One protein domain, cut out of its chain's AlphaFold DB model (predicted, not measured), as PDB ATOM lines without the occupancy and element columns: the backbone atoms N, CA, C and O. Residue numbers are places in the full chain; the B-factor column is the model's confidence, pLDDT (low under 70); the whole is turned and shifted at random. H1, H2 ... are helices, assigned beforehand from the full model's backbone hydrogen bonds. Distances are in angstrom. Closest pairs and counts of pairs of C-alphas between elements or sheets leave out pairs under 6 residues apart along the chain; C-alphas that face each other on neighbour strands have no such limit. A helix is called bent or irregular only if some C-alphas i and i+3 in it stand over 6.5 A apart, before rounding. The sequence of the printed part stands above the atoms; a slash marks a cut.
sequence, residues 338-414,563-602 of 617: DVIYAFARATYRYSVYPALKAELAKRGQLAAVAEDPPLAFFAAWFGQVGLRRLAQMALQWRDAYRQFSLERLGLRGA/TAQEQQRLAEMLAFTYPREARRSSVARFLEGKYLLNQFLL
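Overview. This is residues 338 to 414 and 563 to 602 of the 617 residues of an uncharacterized protein of Halochromatium sp (UniProt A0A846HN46). A long bent helix, H1, runs through the middle; H3 crosses the beginning of its first arm, and H4, beside H3 and running opposite ways to it, packs on that arm's end. Four short helices complete the body: H6 packs on the second arm with H5 at its corner, and H2 and H7 cross each other beside H1. The printed part has 117 residues with seven named helices, H1 to H7 in chain order, no named strand, and the class all helix. It is compact, with a radius of gyration of the C-alphas of 14.8 A and spans of 46 by 33 by 25 A.

Along the chain. Find C-alpha 338 at (135.321, 196.955, 91.496), where H1, residues 338 to 362, begins. By its hydrogen bonds it was assigned as one helix, but it is bent: C-alphas 350 and 353 are 6.5 A apart. Its arms are H1a, residues 338 to 350, 17.9 A long, and H1b, residues 353 to 362, 14.2 A long. Look next for H2 at residues 375 to 382 and H3 at residues 387 to 408, which runs 31.3 A to C-alpha 408 at (155.232, 192.231, 102.439). Past the cut come H4, residues 564 to 573, 14.3 A long, H5, residues 580 to 585, H6, residues 587 to 592, and H7, residues 594 to 601, ending at (129.911, 214.198, 110.279).

Arrangement. Start at the hub, H1, whose arms stand at a shallow tilt of 27 degrees. With residues 339 to 343 alone, H1a touches H3 at a steep tilt of 65 degrees; the closest C-alphas, of Ile 340 and Ala 394, are 5.0 A apart. With residues 347 to 350 alone, H1a touches H4, closest at C-alphas 350 and 571, 5.2 A. H3 and H4 touch, closest at C-alphas 400 and 573, 6.7 A, opposite ways at a shallow tilt of 34 degrees, only just short of steep. H1b touches H6, closest at C-alphas 355 and 588, 5.5 A. H5 and H6 only just touch, and only at the corner, with 3 pairs of C-alphas within 8 A, closest at C-alphas 582 and 590, 5.2 A. H2 touches H7, closest at C-alphas 376 and 599, 6.6 A, at a steep tilt of 46 degrees. H3 and H7 are apart. In H1a, H1b, H3, H4, H5 and H6 every O i to N i+4 pair is within hydrogen-bond range; in H2 and H7, 3 of 4 are.

Size, cuts and confidence. The two farthest C-alphas, of Gly 364 and Ala 414, are 47.0 A apart. Residues 415 to 562 are not printed, and C-alphas 414 and 563 stand 25.1 A apart across the cut. The link from H1 to H2, residues 363 to 374, is long. Mean pLDDT of the printed part is 88.0; residues 594 to 596 and 601 to 602 are under 70.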
ATOM      1  N   ASP A 338     134.968 197.452  90.167       85.44
ATOM      2  CA  ASP A 338     135.321 196.955  91.496       85.44
ATOM      3  C   ASP A 338     136.653 197.546  91.950       85.44
ATOM      4  O   ASP A 338     136.795 197.951  93.106       85.44
ATOM      5  N   VAL A 339     137.604 197.696  91.026       88.88
ATOM      6  CA  VAL A 339     138.868 198.389  91.304       88.88
ATOM      7  C   VAL A 339     138.627 199.886  91.538       88.88
ATOM      8  O   VAL A 339     139.287 200.470  92.401       88.88
ATOM      9  N   ILE A 340     137.662 200.507  90.835       93.75
ATOM     10  CA  ILE A 340     137.256 201.907  91.074       93.75
ATOM     11  C   ILE A 340     136.761 202.091  92.515       93.75
ATOM     12  O   ILE A 340     137.263 202.954  93.238       93.75
ATOM     13  N   TYR A 341     135.823 201.258  92.966       91.19
ATOM     14  CA  TYR A 341     135.324 201.324  94.341       91.19
ATOM     15  C   TYR A 341     136.415 200.993  95.364       91.19
ATOM     16  O   TYR A 341     136.543 201.694  96.369       91.19
ATOM     17  N   ALA A 342     137.248 199.984  95.095       88.44
ATOM     18  CA  ALA A 342     138.329 199.587  95.992       88.44
ATOM     19  C   ALA A 342     139.328 200.727  96.238       88.44
ATOM     20  O   ALA A 342     139.648 201.009  97.394       88.44
ATOM     21  N   PHE A 343     139.790 201.432  95.195       93.62
ATOM     22  CA  PHE A 343     140.731 202.541  95.403       93.62
ATOM     23  C   PHE A 343     140.070 203.741  96.088       93.62
ATOM     24  O   PHE A 343     140.714 204.430  96.884       93.62
ATOM     25  N   ALA A 344     138.795 204.014  95.795       94.12
ATOM     26  CA  ALA A 344     138.070 205.111  96.419       94.12
ATOM     27  C   ALA A 344     137.921 204.873  97.931       94.12
ATOM     28  O   ALA A 344     138.215 205.765  98.731       94.12
ATOM     29  N   ARG A 345     137.573 203.645  98.336       92.19
ATOM     30  CA  ARG A 345     137.512 203.246  99.751       92.19
ATOM     31  C   ARG A 345     138.895 203.242 100.403       92.19
ATOM     32  O   ARG A 345     139.039 203.771 101.500       92.19
ATOM     33  N   ALA A 346     139.925 202.759  99.708       92.00
ATOM     34  CA  ALA A 346     141.303 202.814 100.198       92.00
ATOM     35  C   ALA A 346     141.784 204.258 100.425       92.00
ATOM     36  O   ALA A 346     142.404 204.545 101.447       92.00
ATOM     37  N   THR A 347     141.431 205.185  99.525       95.00
ATOM     38  CA  THR A 347     141.703 206.624  99.686       95.00
ATOM     39  C   THR A 347     141.081 207.151 100.974       95.00
ATOM     40  O   THR A 347     141.739 207.861 101.733       95.00
ATOM     41  N   TYR A 348     139.828 206.789 101.262       94.44
ATOM     42  CA  TYR A 348     139.215 207.166 102.529       94.44
ATOM     43  C   TYR A 348     139.964 206.553 103.713       94.44
ATOM     44  O   TYR A 348     140.450 207.285 104.568       94.44
ATOM     45  N   ARG A 349     140.112 205.225 103.731       92.25
ATOM     46  CA  ARG A 349     140.624 204.465 104.877       92.25
ATOM     47  C   ARG A 349     142.056 204.830 105.259       92.25
ATOM     48  O   ARG A 349     142.338 204.995 106.441       92.25
ATOM     49  N   TYR A 350     142.951 204.959 104.281       92.94
ATOM     50  CA  TYR A 350     144.380 205.155 104.544       92.94
ATOM     51  C   TYR A 350     144.811 206.621 104.517       92.94
ATOM     52  O   TYR A 350     145.788 206.967 105.174       92.94
ATOM     53  N   SER A 351     144.087 207.497 103.815       92.00
ATOM     54  CA  SER A 351     144.476 208.907 103.698       92.00
ATOM     55  C   SER A 351     143.563 209.847 104.480       92.00
ATOM     56  O   SER A 351     144.035 210.678 105.253       92.00
ATOM     57  N   VAL A 352     142.247 209.750 104.280       92.56
ATOM     58  CA  VAL A 352     141.296 210.754 104.787       92.56
ATOM     59  C   VAL A 352     140.868 210.465 106.219       92.56
ATOM     60  O   VAL A 352     140.879 211.373 107.046       92.56
ATOM     61  N   TYR A 353     140.538 209.216 106.535       92.94
ATOM     62  CA  TYR A 353     140.069 208.790 107.847       92.94
ATOM     63  C   TYR A 353     141.088 209.071 108.965       92.94
ATOM     64  O   TYR A 353     140.680 209.658 109.967       92.94
ATOM     65  N   PRO A 354     142.403 208.788 108.826       92.69
ATOM     66  CA  PRO A 354     143.375 209.119 109.871       92.69
ATOM     67  C   PRO A 354     143.474 210.628 110.126       92.69
ATOM     68  O   PRO A 354     143.493 211.062 111.279       92.69
ATOM     69  N   ALA A 355     143.464 211.439 109.062       91.19
ATOM     70  CA  ALA A 355     143.470 212.897 109.171       91.19
ATOM     71  C   ALA A 355     142.180 213.419 109.828       91.19
ATOM     72  O   ALA A 355     142.235 214.251 110.732       91.19
ATOM     73  N   LEU A 356     141.023 212.888 109.426       90.50
ATOM     74  CA  LEU A 356     139.718 213.230 109.985       90.50
ATOM     75  C   LEU A 356     139.625 212.853 111.471       90.50
ATOM     76  O   LEU A 356     139.195 213.665 112.290       90.50
ATOM     77  N   LYS A 357     140.085 211.651 111.837       91.56
ATOM     78  CA  LYS A 357     140.153 211.162 113.219       91.56
ATOM     79  C   LYS A 357     141.048 212.053 114.079       91.56
ATOM     80  O   LYS A 357     140.643 212.416 115.181       91.56
ATOM     81  N   ALA A 358     142.216 212.457 113.574       91.31
ATOM     82  CA  ALA A 358     143.116 213.376 114.272       91.31
ATOM     83  C   ALA A 358     142.481 214.763 114.483       91.31
ATOM     84  O   ALA A 358     142.543 215.308 115.585       91.31
ATOM     85  N   GLU A 359     141.817 215.319 113.466       89.12
ATOM     86  CA  GLU A 359     141.126 216.608 113.582       89.12
ATOM     87  C   GLU A 359     139.945 216.567 114.556       89.12
ATOM     88  O   GLU A 359     139.718 217.507 115.319       89.12
ATOM     89  N   LEU A 360     139.200 215.465 114.588       88.00
ATOM     90  CA  LEU A 360     138.073 215.317 115.503       88.00
ATOM     91  C   LEU A 360     138.509 214.990 116.925       88.00
ATOM     92  O   LEU A 360     137.844 215.426 117.864       88.00
ATOM     93  N   ALA A 361     139.651 214.324 117.100       90.94
ATOM     94  CA  ALA A 361     140.288 214.180 118.403       90.94
ATOM     95  C   ALA A 361     140.603 215.555 119.010       90.94
ATOM     96  O   ALA A 361     140.232 215.812 120.154       90.94
ATOM     97  N   LYS A 362     141.176 216.481 118.221       91.19
ATOM     98  CA  LYS A 362     141.444 217.868 118.655       91.19
ATOM     99  C   LYS A 362     140.175 218.617 119.087       91.19
ATOM    100  O   LYS A 362     140.256 219.538 119.892       91.19
ATOM    101  N   ARG A 363     139.007 218.230 118.558       88.75
ATOM    102  CA  ARG A 363     137.693 218.831 118.858       88.75
ATOM    103  C   ARG A 363     136.890 218.077 119.922       88.75
ATOM    104  O   ARG A 363     135.782 218.501 120.234       88.75
ATOM    105  N   GLY A 364     137.395 216.957 120.442       90.44
ATOM    106  CA  GLY A 364     136.653 216.097 121.369       90.44
ATOM    107  C   GLY A 364     135.442 215.385 120.742       90.44
ATOM    108  O   GLY A 364     134.484 215.085 121.445       90.44
ATOM    109  N   GLN A 365     135.456 215.123 119.428       87.69
ATOM    110  CA  GLN A 365     134.325 214.576 118.651       87.69
ATOM    111  C   GLN A 365     134.610 213.193 118.031       87.69
ATOM    112  O   GLN A 365     134.039 212.833 117.004       87.69
ATOM    113  N   LEU A 366     135.495 212.394 118.639       81.19
ATOM    114  CA  LEU A 366     135.973 211.135 118.048       81.19
ATOM    115  C   LEU A 366     134.851 210.115 117.762       81.19
ATOM    116  O   LEU A 366     134.920 209.389 116.776       81.19
ATOM    117  N   ALA A 367     133.806 210.087 118.596       78.81
ATOM    118  CA  ALA A 367     132.699 209.128 118.500       78.81
ATOM    119  C   ALA A 367     131.805 209.304 117.253       78.81
ATOM    120  O   ALA A 367     130.894 208.510 117.037       78.81
ATOM    121  N   ALA A 368     132.025 210.349 116.449       76.19
ATOM    122  CA  ALA A 368     131.175 210.683 115.308       76.19
ATOM    123  C   ALA A 368     131.663 210.124 113.957       76.19
ATOM    124  O   ALA A 368     130.937 210.247 112.973       76.19
ATOM    125  N   VAL A 369     132.861 209.528 113.874       81.31
ATOM    126  CA  VAL A 369     133.451 209.118 112.585       81.31
ATOM    127  C   VAL A 369     133.166 207.659 112.278       81.31
ATOM    128  O   VAL A 369     133.582 206.775 113.024       81.31
ATOM    129  N   ALA A 370     132.519 207.406 111.142       86.44
ATOM    130  CA  ALA A 370     132.421 206.066 110.584       86.44
ATOM    131  C   ALA A 370     133.755 205.647 109.943       86.44
ATOM    132  O   ALA A 370     134.387 206.430 109.228       86.44
ATOM    133  N   GLU A 371     134.170 204.403 110.187       85.50
ATOM    134  CA  GLU A 371     135.318 203.787 109.505       85.50
ATOM    135  C   GLU A 371     135.047 203.562 108.014       85.50
ATOM    136  O   GLU A 371     135.960 203.641 107.193       85.50
ATOM    137  N   ASP A 372     133.776 203.371 107.659       86.19
ATOM    138  CA  ASP A 372     133.316 203.331 106.280       86.19
ATOM    139  C   ASP A 372     133.154 204.743 105.687       86.19
ATOM    140  O   ASP A 372     132.632 205.640 106.360       86.19
ATOM    141  N   PRO A 373     133.523 204.951 104.407       89.44
ATOM    142  CA  PRO A 373     133.293 206.222 103.735       89.44
ATOM    143  C   PRO A 373     131.789 206.494 103.572       89.44
ATOM    144  O   PRO A 373     131.086 205.680 102.965       89.44
ATOM    145  N   PRO A 374     131.273 207.651 104.028       89.81
ATOM    146  CA  PRO A 374     129.896 208.043 103.738       89.81
ATOM    147  C   PRO A 374     129.721 208.340 102.240       89.81
ATOM    148  O   PRO A 374     130.660 208.782 101.586       89.81
ATOM    149  N   LEU A 375     128.512 208.199 101.680       87.19
ATOM    150  CA  LEU A 375     128.262 208.477 100.250       87.19
ATOM    151  C   LEU A 375     128.716 209.883  99.814       87.19
ATOM    152  O   LEU A 375     129.289 210.048  98.738       87.19
ATOM    153  N   ALA A 376     128.539 210.886 100.680       88.56
ATOM    154  CA  ALA A 376     128.982 212.258 100.429       88.56
ATOM    155  C   ALA A 376     130.500 212.370 100.176       88.56
ATOM    156  O   ALA A 376     130.934 213.279  99.470       88.56
ATOM    157  N   PHE A 377     131.305 211.434 100.696       91.75
ATOM    158  CA  PHE A 377     132.738 211.369 100.417       91.75
ATOM    159  C   PHE A 377     133.029 211.155  98.946       91.75
ATOM    160  O   PHE A 377     133.833 211.888  98.373       91.75
ATOM    161  N   PHE A 378     132.373 210.180  98.327       92.38
ATOM    162  CA  PHE A 378     132.650 209.845  96.940       92.38
ATOM    163  C   PHE A 378     132.305 211.014  96.017       92.38
ATOM    164  O   PHE A 378     133.121 211.389  95.178       92.38
ATOM    165  N   ALA A 379     131.154 211.654  96.232       92.00
ATOM    166  CA  ALA A 379     130.766 212.853  95.496       92.00
ATOM    167  C   ALA A 379     131.759 214.013  95.704       92.00
ATOM    168  O   ALA A 379     132.252 214.586  94.732       92.00
ATOM    169  N   ALA A 380     132.125 214.326  96.952       90.00
ATOM    170  CA  ALA A 380     133.038 215.431  97.252       90.00
ATOM    171  C   ALA A 380     134.460 215.204  96.711       90.00
ATOM    172  O   ALA A 380     135.118 216.149  96.274       90.00
ATOM    173  N   TRP A 381     134.945 213.961  96.740       93.06
ATOM    174  CA  TRP A 381     136.329 213.632  96.395       93.06
ATOM    175  C   TRP A 381     136.514 213.285  94.914       93.06
ATOM    176  O   TRP A 381     137.536 213.621  94.314       93.06
ATOM    177  N   PHE A 382     135.523 212.627  94.311       95.31
ATOM    178  CA  PHE A 382     135.610 212.049  92.969       95.31
ATOM    179  C   PHE A 382     134.532 212.558  92.001       95.31
ATOM    180  O   PHE A 382     134.636 212.298  90.803       95.31
ATOM    181  N   GLY A 383     133.543 213.331  92.462       92.81
ATOM    182  CA  GLY A 383     132.412 213.791  91.645       92.81
ATOM    183  C   GLY A 383     132.794 214.680  90.456       92.81
ATOM    184  O   GLY A 383     132.051 214.771  89.490       92.81
ATOM    185  N   GLN A 384     133.982 215.286  90.446       93.88
ATOM    186  CA  GLN A 384     134.466 216.063  89.292       93.88
ATOM    187  C   GLN A 384     135.357 215.252  88.338       93.88
ATOM    188  O   GLN A 384     135.764 215.742  87.283       93.88
ATOM    189  N   VAL A 385     135.681 214.004  88.679       95.31
ATOM    190  CA  VAL A 385     136.604 213.170  87.907       95.31
ATOM    191  C   VAL A 385     135.819 212.366  86.872       95.31
ATOM    192  O   VAL A 385     134.888 211.640  87.202       95.31
ATOM    193  N   GLY A 386     136.176 212.500  85.591       95.94
ATOM    194  CA  GLY A 386     135.556 211.713  84.519       95.94
ATOM    195  C   GLY A 386     135.956 210.233  84.562       95.94
ATOM    196  O   GLY A 386     137.048 209.892  85.026       95.94
ATOM    197  N   LEU A 387     135.110 209.360  84.000       96.81
ATOM    198  CA  LEU A 387     135.256 207.896  84.048       96.81
ATOM    199  C   LEU A 387     136.654 207.399  83.647       96.81
ATOM    200  O   LEU A 387     137.261 206.611  84.366       96.81
ATOM    201  N   ARG A 388     137.210 207.905  82.537       96.62
ATOM    202  CA  ARG A 388     138.564 207.534  82.082       96.62
ATOM    203  C   ARG A 388     139.615 207.775  83.167       96.62
ATOM    204  O   ARG A 388     140.503 206.951  83.361       96.62
ATOM    205  N   ARG A 389     139.553 208.927  83.840       96.50
ATOM    206  CA  ARG A 389     140.541 209.290  84.856       96.50
ATOM    207  C   ARG A 389     140.343 208.471  86.130       96.50
ATOM    208  O   ARG A 389     141.346 208.059  86.703       96.50
ATOM    209  N   LEU A 390     139.098 208.187  86.522       96.75
ATOM    210  CA  LEU A 390     138.797 207.260  87.619       96.75
ATOM    211  C   LEU A 390     139.367 205.869  87.345       96.75
ATOM    212  O   LEU A 390     140.078 205.332  88.184       96.75
ATOM    213  N   ALA A 391     139.141 205.328  86.148       96.06
ATOM    214  CA  ALA A 391     139.682 204.033  85.751       96.06
ATOM    215  C   ALA A 391     141.220 204.032  85.742       96.06
ATOM    216  O   ALA A 391     141.842 203.111  86.259       96.06
ATOM    217  N   GLN A 392     141.858 205.095  85.241       96.25
ATOM    218  CA  GLN A 392     143.318 205.223  85.298       96.25
ATOM    219  C   GLN A 392     143.837 205.238  86.744       96.25
ATOM    220  O   GLN A 392     144.842 204.601  87.048       96.25
ATOM    221  N   MET A 393     143.159 205.966  87.633       96.38
ATOM    222  CA  MET A 393     143.495 206.026  89.055       96.38
ATOM    223  C   MET A 393     143.321 204.666  89.738       96.38
ATOM    224  O   MET A 393     144.171 204.264  90.526       96.38
ATOM    225  N   ALA A 394     142.268 203.937  89.378       94.50
ATOM    226  CA  ALA A 394     142.008 202.583  89.841       94.50
ATOM    227  C   ALA A 394     143.130 201.614  89.441       94.50
ATOM    228  O   ALA A 394     143.632 200.876  90.284       94.50
ATOM    229  N   LEU A 395     143.581 201.661  88.183       93.06
ATOM    230  CA  LEU A 395     144.691 200.832  87.699       93.06
ATOM    231  C   LEU A 395     146.003 201.174  88.414       93.06
ATOM    232  O   LEU A 395     146.677 200.274  88.904       93.06
ATOM    233  N   GLN A 396     146.313 202.467  88.561       94.62
ATOM    234  CA  GLN A 396     147.490 202.918  89.312       94.62
ATOM    235  C   GLN A 396     147.470 202.413  90.756       94.62
ATOM    236  O   GLN A 396     148.487 201.934  91.248       94.62
ATOM    237  N   TRP A 397     146.315 202.480  91.424       93.00
ATOM    238  CA  TRP A 397     146.151 201.924  92.765       93.00
ATOM    239  C   TRP A 397     146.350 200.412  92.787       93.00
ATOM    240  O   TRP A 397     147.070 199.915  93.645       93.00
ATOM    241  N   ARG A 398     145.732 199.677  91.858       90.50
ATOM    242  CA  ARG A 398     145.854 198.219  91.790       90.50
ATOM    243  C   ARG A 398     147.311 197.799  91.658       90.50
ATOM    244  O   ARG A 398     147.751 196.942  92.418       90.50
ATOM    245  N   ASP A 399     148.045 198.420  90.741       90.19
ATOM    246  CA  ASP A 399     149.444 198.092  90.474       90.19
ATOM    247  C   ASP A 399     150.334 198.472  91.668       90.19
ATOM    248  O   ASP A 399     151.188 197.692  92.090       90.19
ATOM    249  N   ALA A 400     150.080 199.634  92.280       90.31
ATOM    250  CA  ALA A 400     150.775 200.079  93.480       90.31
ATOM    251  C   ALA A 400     150.515 199.122  94.657       90.31
ATOM    252  O   ALA A 400     151.449 198.625  95.281       90.31
ATOM    253  N   TYR A 401     149.256 198.805  94.950       89.69
ATOM    254  CA  TYR A 401     148.915 197.900  96.042       89.69
ATOM    255  C   TYR A 401     149.452 196.489  95.797       89.69
ATOM    256  O   TYR A 401     149.935 195.859  96.729       89.69
ATOM    257  N   ARG A 402     149.451 196.007  94.546       86.62
ATOM    258  CA  ARG A 402     150.093 194.738  94.188       86.62
ATOM    259  C   ARG A 402     151.567 194.751  94.577       86.62
ATOM    260  O   ARG A 402     152.028 193.824  95.231       86.62
ATOM    261  N   GLN A 403     152.289 195.811  94.220       87.44
ATOM    262  CA  GLN A 403     153.689 195.981  94.604       87.44
ATOM    263  C   GLN A 403     153.863 195.980  96.132       87.44
ATOM    264  O   GLN A 403     154.743 195.298  96.646       87.44
ATOM    265  N   PHE A 404     152.989 196.678  96.859       88.81
ATOM    266  CA  PHE A 404     152.986 196.684  98.322       88.81
ATOM    267  C   PHE A 404     152.774 195.278  98.915       88.81
ATOM    268  O   PHE A 404     153.518 194.870  99.806       88.81
ATOM    269  N   SER A 405     151.809 194.510  98.405       85.62
ATOM    270  CA  SER A 405     151.556 193.126  98.827       85.62
ATOM    271  C   SER A 405     152.762 192.217  98.582       85.62
ATOM    272  O   SER A 405     153.152 191.451  99.460       85.62
ATOM    273  N   LEU A 406     153.400 192.331  97.414       84.50
ATOM    274  CA  LEU A 406     154.604 191.562  97.087       84.50
ATOM    275  C   LEU A 406     155.758 191.879  98.037       84.50
ATOM    276  O   LEU A 406     156.410 190.959  98.527       84.50
ATOM    277  N   GLU A 407     155.974 193.161  98.342       86.31
ATOM    278  CA  GLU A 407     157.005 193.604  99.286       86.31
ATOM    279  C   GLU A 407     156.807 192.978 100.673       86.31
ATOM    280  O   GLU A 407     157.782 192.508 101.264       86.31
ATOM    281  N   ARG A 408     155.559 192.891 101.160       84.56
ATOM    282  CA  ARG A 408     155.232 192.231 102.439       84.56
ATOM    283  C   ARG A 408     155.503 190.731 102.423       84.56
ATOM    284  O   ARG A 408     155.953 190.184 103.423       84.56
ATOM    285  N   LEU A 409     155.266 190.079 101.288       81.94
ATOM    286  CA  LEU A 409     155.565 188.659 101.090       81.94
ATOM    287  C   LEU A 409     157.054 188.388 100.806       81.94
ATOM    288  O   LEU A 409     157.443 187.239 100.595       81.94
ATOM    289  N   GLY A 410     157.895 189.428 100.742       84.44
ATOM    290  CA  GLY A 410     159.302 189.298 100.364       84.44
ATOM    291  C   GLY A 410     159.520 188.908  98.895       84.44
ATOM    292  O   GLY A 410     160.609 188.454  98.542       84.44
ATOM    293  N   LEU A 411     158.513 189.083  98.037       84.50
ATOM    294  CA  LEU A 411     158.566 188.810  96.599       84.50
ATOM    295  C   LEU A 411     159.043 190.061  95.852       84.50
ATOM    296  O   LEU A 411     158.632 191.178  96.167       84.50
ATOM    297  N   ARG A 412     159.932 189.898  94.866       79.69
ATOM    298  CA  ARG A 412     160.549 191.040  94.149       79.69
ATOM    299  C   ARG A 412     160.502 190.928  92.623       79.69
ATOM    300  O   ARG A 412     160.901 191.873  91.947       79.69
ATOM    301  N   GLY A 413     160.029 189.808  92.070       79.12
ATOM    302  CA  GLY A 413     159.986 189.564  90.622       79.12
ATOM    303  C   GLY A 413     158.590 189.684  90.002       79.12
ATOM    304  O   GLY A 413     157.597 189.285  90.604       79.12
ATOM    305  N   ALA A 414     158.515 190.158  88.753       78.00
ATOM    306  CA  ALA A 414     157.264 190.205  87.982       78.00
ATOM    307  C   ALA A 414     156.672 188.806  87.707       78.00
ATOM    308  O   ALA A 414     155.456 188.646  87.648       78.00
ATOM    309  N   THR A 563     151.207 197.931 110.212       90.94
ATOM    310  CA  THR A 563     152.041 198.826 111.004       90.94
ATOM    311  C   THR A 563     151.781 200.275 110.591       90.94
ATOM    312  O   THR A 563     151.404 200.566 109.453       90.94
ATOM    313  N   ALA A 564     152.026 201.227 111.493       90.06
ATOM    314  CA  ALA A 564     151.875 202.649 111.173       90.06
ATOM    315  C   ALA A 564     152.707 203.063 109.938       90.06
ATOM    316  O   ALA A 564     152.267 203.890 109.142       90.06
ATOM    317  N   GLN A 565     153.876 202.444 109.742       92.44
ATOM    318  CA  GLN A 565     154.729 202.668 108.575       92.44
ATOM    319  C   GLN A 565     154.093 202.149 107.278       92.44
ATOM    320  O   GLN A 565     154.139 202.831 106.255       92.44
ATOM    321  N   GLU A 566     153.477 200.969 107.304       91.62
ATOM    322  CA  GLU A 566     152.753 200.412 106.157       91.62
ATOM    323  C   GLU A 566     151.517 201.244 105.803       91.62
ATOM    324  O   GLU A 566     151.281 201.522 104.628       91.62
ATOM    325  N   GLN A 567     150.754 201.691 106.806       91.56
ATOM    326  CA  GLN A 567     149.610 202.585 106.595       91.56
ATOM    327  C   GLN A 567     150.051 203.908 105.960       91.56
ATOM    328  O   GLN A 567     149.451 204.354 104.982       91.56
ATOM    329  N   GLN A 568     151.139 204.498 106.465       92.56
ATOM    330  CA  GLN A 568     151.729 205.712 105.907       92.56
ATOM    331  C   GLN A 568     152.190 205.504 104.458       92.56
ATOM    332  O   GLN A 568     151.902 206.333 103.595       92.56
ATOM    333  N   ARG A 569     152.835 204.372 104.155       93.50
ATOM    334  CA  ARG A 569     153.255 204.033 102.789       93.50
ATOM    335  C   ARG A 569     152.066 203.897 101.838       93.50
ATOM    336  O   ARG A 569     152.108 204.440 100.738       93.50
ATOM    337  N   LEU A 570     150.978 203.249 102.258       92.56
ATOM    338  CA  LEU A 570     149.748 203.189 101.460       92.56
ATOM    339  C   LEU A 570     149.139 204.580 101.234       92.56
ATOM    340  O   LEU A 570     148.706 204.883 100.120       92.56
ATOM    341  N   ALA A 571     149.142 205.446 102.250       92.88
ATOM    342  CA  ALA A 571     148.665 206.821 102.126       92.88
ATOM    343  C   ALA A 571     149.494 207.638 101.116       92.88
ATOM    344  O   ALA A 571     148.935 208.402 100.325       92.88
ATOM    345  N   GLU A 572     150.816 207.453 101.095       93.44
ATOM    346  CA  GLU A 572     151.718 208.062 100.108       93.44
ATOM    347  C   GLU A 572     151.432 207.555  98.692       93.44
ATOM    348  O   GLU A 572     151.333 208.349  97.754       93.44
ATOM    349  N   MET A 573     151.207 206.249  98.544       94.06
ATOM    350  CA  MET A 573     150.839 205.631  97.269       94.06
ATOM    351  C   MET A 573     149.483 206.125  96.759       94.06
ATOM    352  O   MET A 573     149.282 206.173  95.553       94.06
ATOM    353  N   LEU A 574     148.577 206.552  97.642       94.19
ATOM    354  CA  LEU A 574     147.270 207.119  97.296       94.19
ATOM    355  C   LEU A 574     147.291 208.635  97.064       94.19
ATOM    356  O   LEU A 574     146.284 209.196  96.636       94.19
ATOM    357  N   ALA A 575     148.417 209.327  97.255       92.62
ATOM    358  CA  ALA A 575     148.469 210.787  97.119       92.62
ATOM    359  C   ALA A 575     148.070 211.299  95.718       92.62
ATOM    360  O   ALA A 575     147.598 212.432  95.560       92.62
ATOM    361  N   PHE A 576     148.193 210.462  94.680       92.12
ATOM    362  CA  PHE A 576     147.749 210.798  93.325       92.12
ATOM    363  C   PHE A 576     146.221 210.900  93.186       92.12
ATOM    364  O   PHE A 576     145.757 211.415  92.159       92.12
ATOM    365  N   THR A 577     145.443 210.433  94.169       91.12
ATOM    366  CA  THR A 577     143.975 210.494  94.166       91.12
ATOM    367  C   THR A 577     143.430 211.794  94.747       91.12
ATOM    368  O   THR A 577     142.252 212.094  94.577       91.12
ATOM    369  N   TYR A 578     144.276 212.600  95.393       90.88
ATOM    370  CA  TYR A 578     143.832 213.802  96.090       90.88
ATOM    371  C   TYR A 578     143.348 214.882  95.107       90.88
ATOM    372  O   TYR A 578     144.021 215.108  94.085       90.88
ATOM    373  N   PRO A 579     142.248 215.595  95.422       88.25
ATOM    374  CA  PRO A 579     141.858 216.824  94.744       88.25
ATOM    375  C   PRO A 579     143.007 217.836  94.714       88.25
ATOM    376  O   PRO A 579     143.917 217.803  95.550       88.25
ATOM    377  N   ARG A 580     142.989 218.752  93.741       86.88
ATOM    378  CA  ARG A 580     144.069 219.742  93.565       86.88
ATOM    379  C   ARG A 580     144.251 220.604  94.813       86.88
ATOM    380  O   ARG A 580     145.375 220.938  95.171       86.88
ATOM    381  N   GLU A 581     143.151 220.929  95.473       85.06
ATOM    382  CA  GLU A 581     143.070 221.700  96.705       85.06
ATOM    383  C   GLU A 581     143.774 220.951  97.841       85.06
ATOM    384  O   GLU A 581     144.706 221.486  98.439       85.06
ATOM    385  N   ALA A 582     143.425 219.677  98.053       85.69
ATOM    386  CA  ALA A 582     144.038 218.827  99.072       85.69
ATOM    387  C   ALA A 582     145.549 218.627  98.855       85.69
ATOM    388  O   ALA A 582     146.307 218.606  99.824       85.69
ATOM    389  N   ARG A 583     146.021 218.561  97.600       87.38
ATOM    390  CA  ARG A 583     147.469 218.521  97.301       87.38
ATOM    391  C   ARG A 583     148.195 219.814  97.666       87.38
ATOM    392  O   ARG A 583     149.361 219.758  98.033       87.38
ATOM    393  N   ARG A 584     147.534 220.970  97.544       87.62
ATOM    394  CA  ARG A 584     148.132 222.284  97.844       87.62
ATOM    395  C   ARG A 584     148.180 222.575  99.338       87.62
ATOM    396  O   ARG A 584     149.114 223.224  99.792       87.62
ATOM    397  N   SER A 585     147.163 222.144 100.084       84.69
ATOM    398  CA  SER A 585     146.983 222.532 101.485       84.69
ATOM    399  C   SER A 585     147.271 221.430 102.501       84.69
ATOM    400  O   SER A 585     147.281 221.747 103.685       84.69
ATOM    401  N   SER A 586     147.525 220.186 102.075       87.75
ATOM    402  CA  SER A 586     147.379 218.938 102.853       87.75
ATOM    403  C   SER A 586     145.915 218.522 103.059       87.75
ATOM    404  O   SER A 586     145.006 219.358 103.025       87.75
ATOM    405  N   VAL A 587     145.695 217.223 103.302       85.81
ATOM    406  CA  VAL A 587     144.368 216.641 103.577       85.81
ATOM    407  C   VAL A 587     143.746 217.253 104.834       85.81
ATOM    408  O   VAL A 587     142.586 217.646 104.797       85.81
ATOM    409  N   ALA A 588     144.516 217.423 105.913       85.12
ATOM    410  CA  ALA A 588     144.017 217.994 107.166       85.12
ATOM    411  C   ALA A 588     143.456 219.414 106.967       85.12
ATOM    412  O   ALA A 588     142.309 219.687 107.310       85.12
ATOM    413  N   ARG A 589     144.207 220.293 106.295       85.06
ATOM    414  CA  ARG A 589     143.766 221.671 106.024       85.06
ATOM    415  C   ARG A 589     142.608 221.746 105.029       85.06
ATOM    416  O   ARG A 589     141.793 222.661 105.095       85.06
ATOM    417  N   PHE A 590     142.533 220.797 104.096       85.31
ATOM    418  CA  PHE A 590     141.382 220.676 103.202       85.31
ATOM    419  C   PHE A 590     140.111 220.320 103.989       85.31
ATOM    420  O   PHE A 590     139.068 220.933 103.772       85.31
ATOM    421  N   LEU A 591     140.217 219.406 104.960       84.00
ATOM    422  CA  LEU A 591     139.119 219.030 105.858       84.00
ATOM    423  C   LEU A 591     138.722 220.152 106.837       84.00
ATOM    424  O   LEU A 591     137.551 220.254 107.201       84.00
ATOM    425  N   GLU A 592     139.657 221.021 107.239       81.31
ATOM    426  CA  GLU A 592     139.370 222.200 108.076       81.31
ATOM    427  C   GLU A 592     138.444 223.218 107.393       81.31
ATOM    428  O   GLU A 592     137.742 223.970 108.080       81.31
ATOM    429  N   GLY A 593     138.405 223.235 106.055       78.38
ATOM    430  CA  GLY A 593     137.439 224.017 105.293       78.38
ATOM    431  C   GLY A 593     136.019 223.672 105.745       78.38
ATOM    432  O   GLY A 593     135.532 222.575 105.476       78.38
ATOM    433  N   LYS A 594     135.355 224.614 106.441       56.84
ATOM    434  CA  LYS A 594     134.129 224.415 107.253       56.84
ATOM    435  C   LYS A 594     132.983 223.635 106.585       56.84
ATOM    436  O   LYS A 594     132.091 223.172 107.290       56.84
ATOM    437  N   TYR A 595     132.977 223.501 105.264       64.94
ATOM    438  CA  TYR A 595     131.927 222.812 104.521       64.94
ATOM    439  C   TYR A 595     132.065 221.282 104.512       64.94
ATOM    440  O   TYR A 595     131.056 220.586 104.577       64.94
ATOM    441  N   LEU A 596     133.287 220.743 104.485       67.81
ATOM    442  CA  LEU A 596     133.500 219.306 104.284       67.81
ATOM    443  C   LEU A 596     133.360 218.502 105.574       67.81
ATOM    444  O   LEU A 596     132.725 217.452 105.575       67.81
ATOM    445  N   LEU A 597     133.871 219.021 106.695       73.12
ATOM    446  CA  LEU A 597     133.760 218.329 107.980       73.12
ATOM    447  C   LEU A 597     132.293 218.064 108.356       73.12
ATOM    448  O   LEU A 597     131.957 216.976 108.804       73.12
ATOM    449  N   ASN A 598     131.404 219.030 108.104       76.56
ATOM    450  CA  ASN A 598     129.975 218.860 108.360       76.56
ATOM    451  C   ASN A 598     129.338 217.826 107.418       76.56
ATOM    452  O   ASN A 598     128.502 217.050 107.865       76.56
ATOM    453  N   GLN A 599     129.751 217.758 106.150       74.19
ATOM    454  CA  GLN A 599     129.258 216.735 105.218       74.19
ATOM    455  C   GLN A 599     129.699 215.315 105.606       74.19
ATOM    456  O   GLN A 599     128.951 214.369 105.375       74.19
ATOM    457  N   PHE A 600     130.873 215.163 106.231       73.25
ATOM    458  CA  PHE A 600     131.366 213.871 106.728       73.25
ATOM    459  C   PHE A 600     130.766 213.456 108.074       73.25
ATOM    460  O   PHE A 600     130.630 212.265 108.340       73.25
ATOM    461  N   LEU A 601     130.423 214.427 108.925       68.31
ATOM    462  CA  LEU A 601     129.911 214.198 110.279       68.31
ATOM    463  C   LEU A 601     128.395 214.031 110.353       68.31
ATOM    464  O   LEU A 601     127.883 213.491 111.337       68.31
ATOM    465  N   LEU A 602     127.655 214.528 109.361       59.62
ATOM    466  CA  LEU A 602     126.216 214.337 109.322       59.62
ATOM    467  C   LEU A 602     125.935 212.852 109.072       59.62
ATOM    468  O   LEU A 602     125.936 212.385 107.933       59.62
TER     469      LEU A 602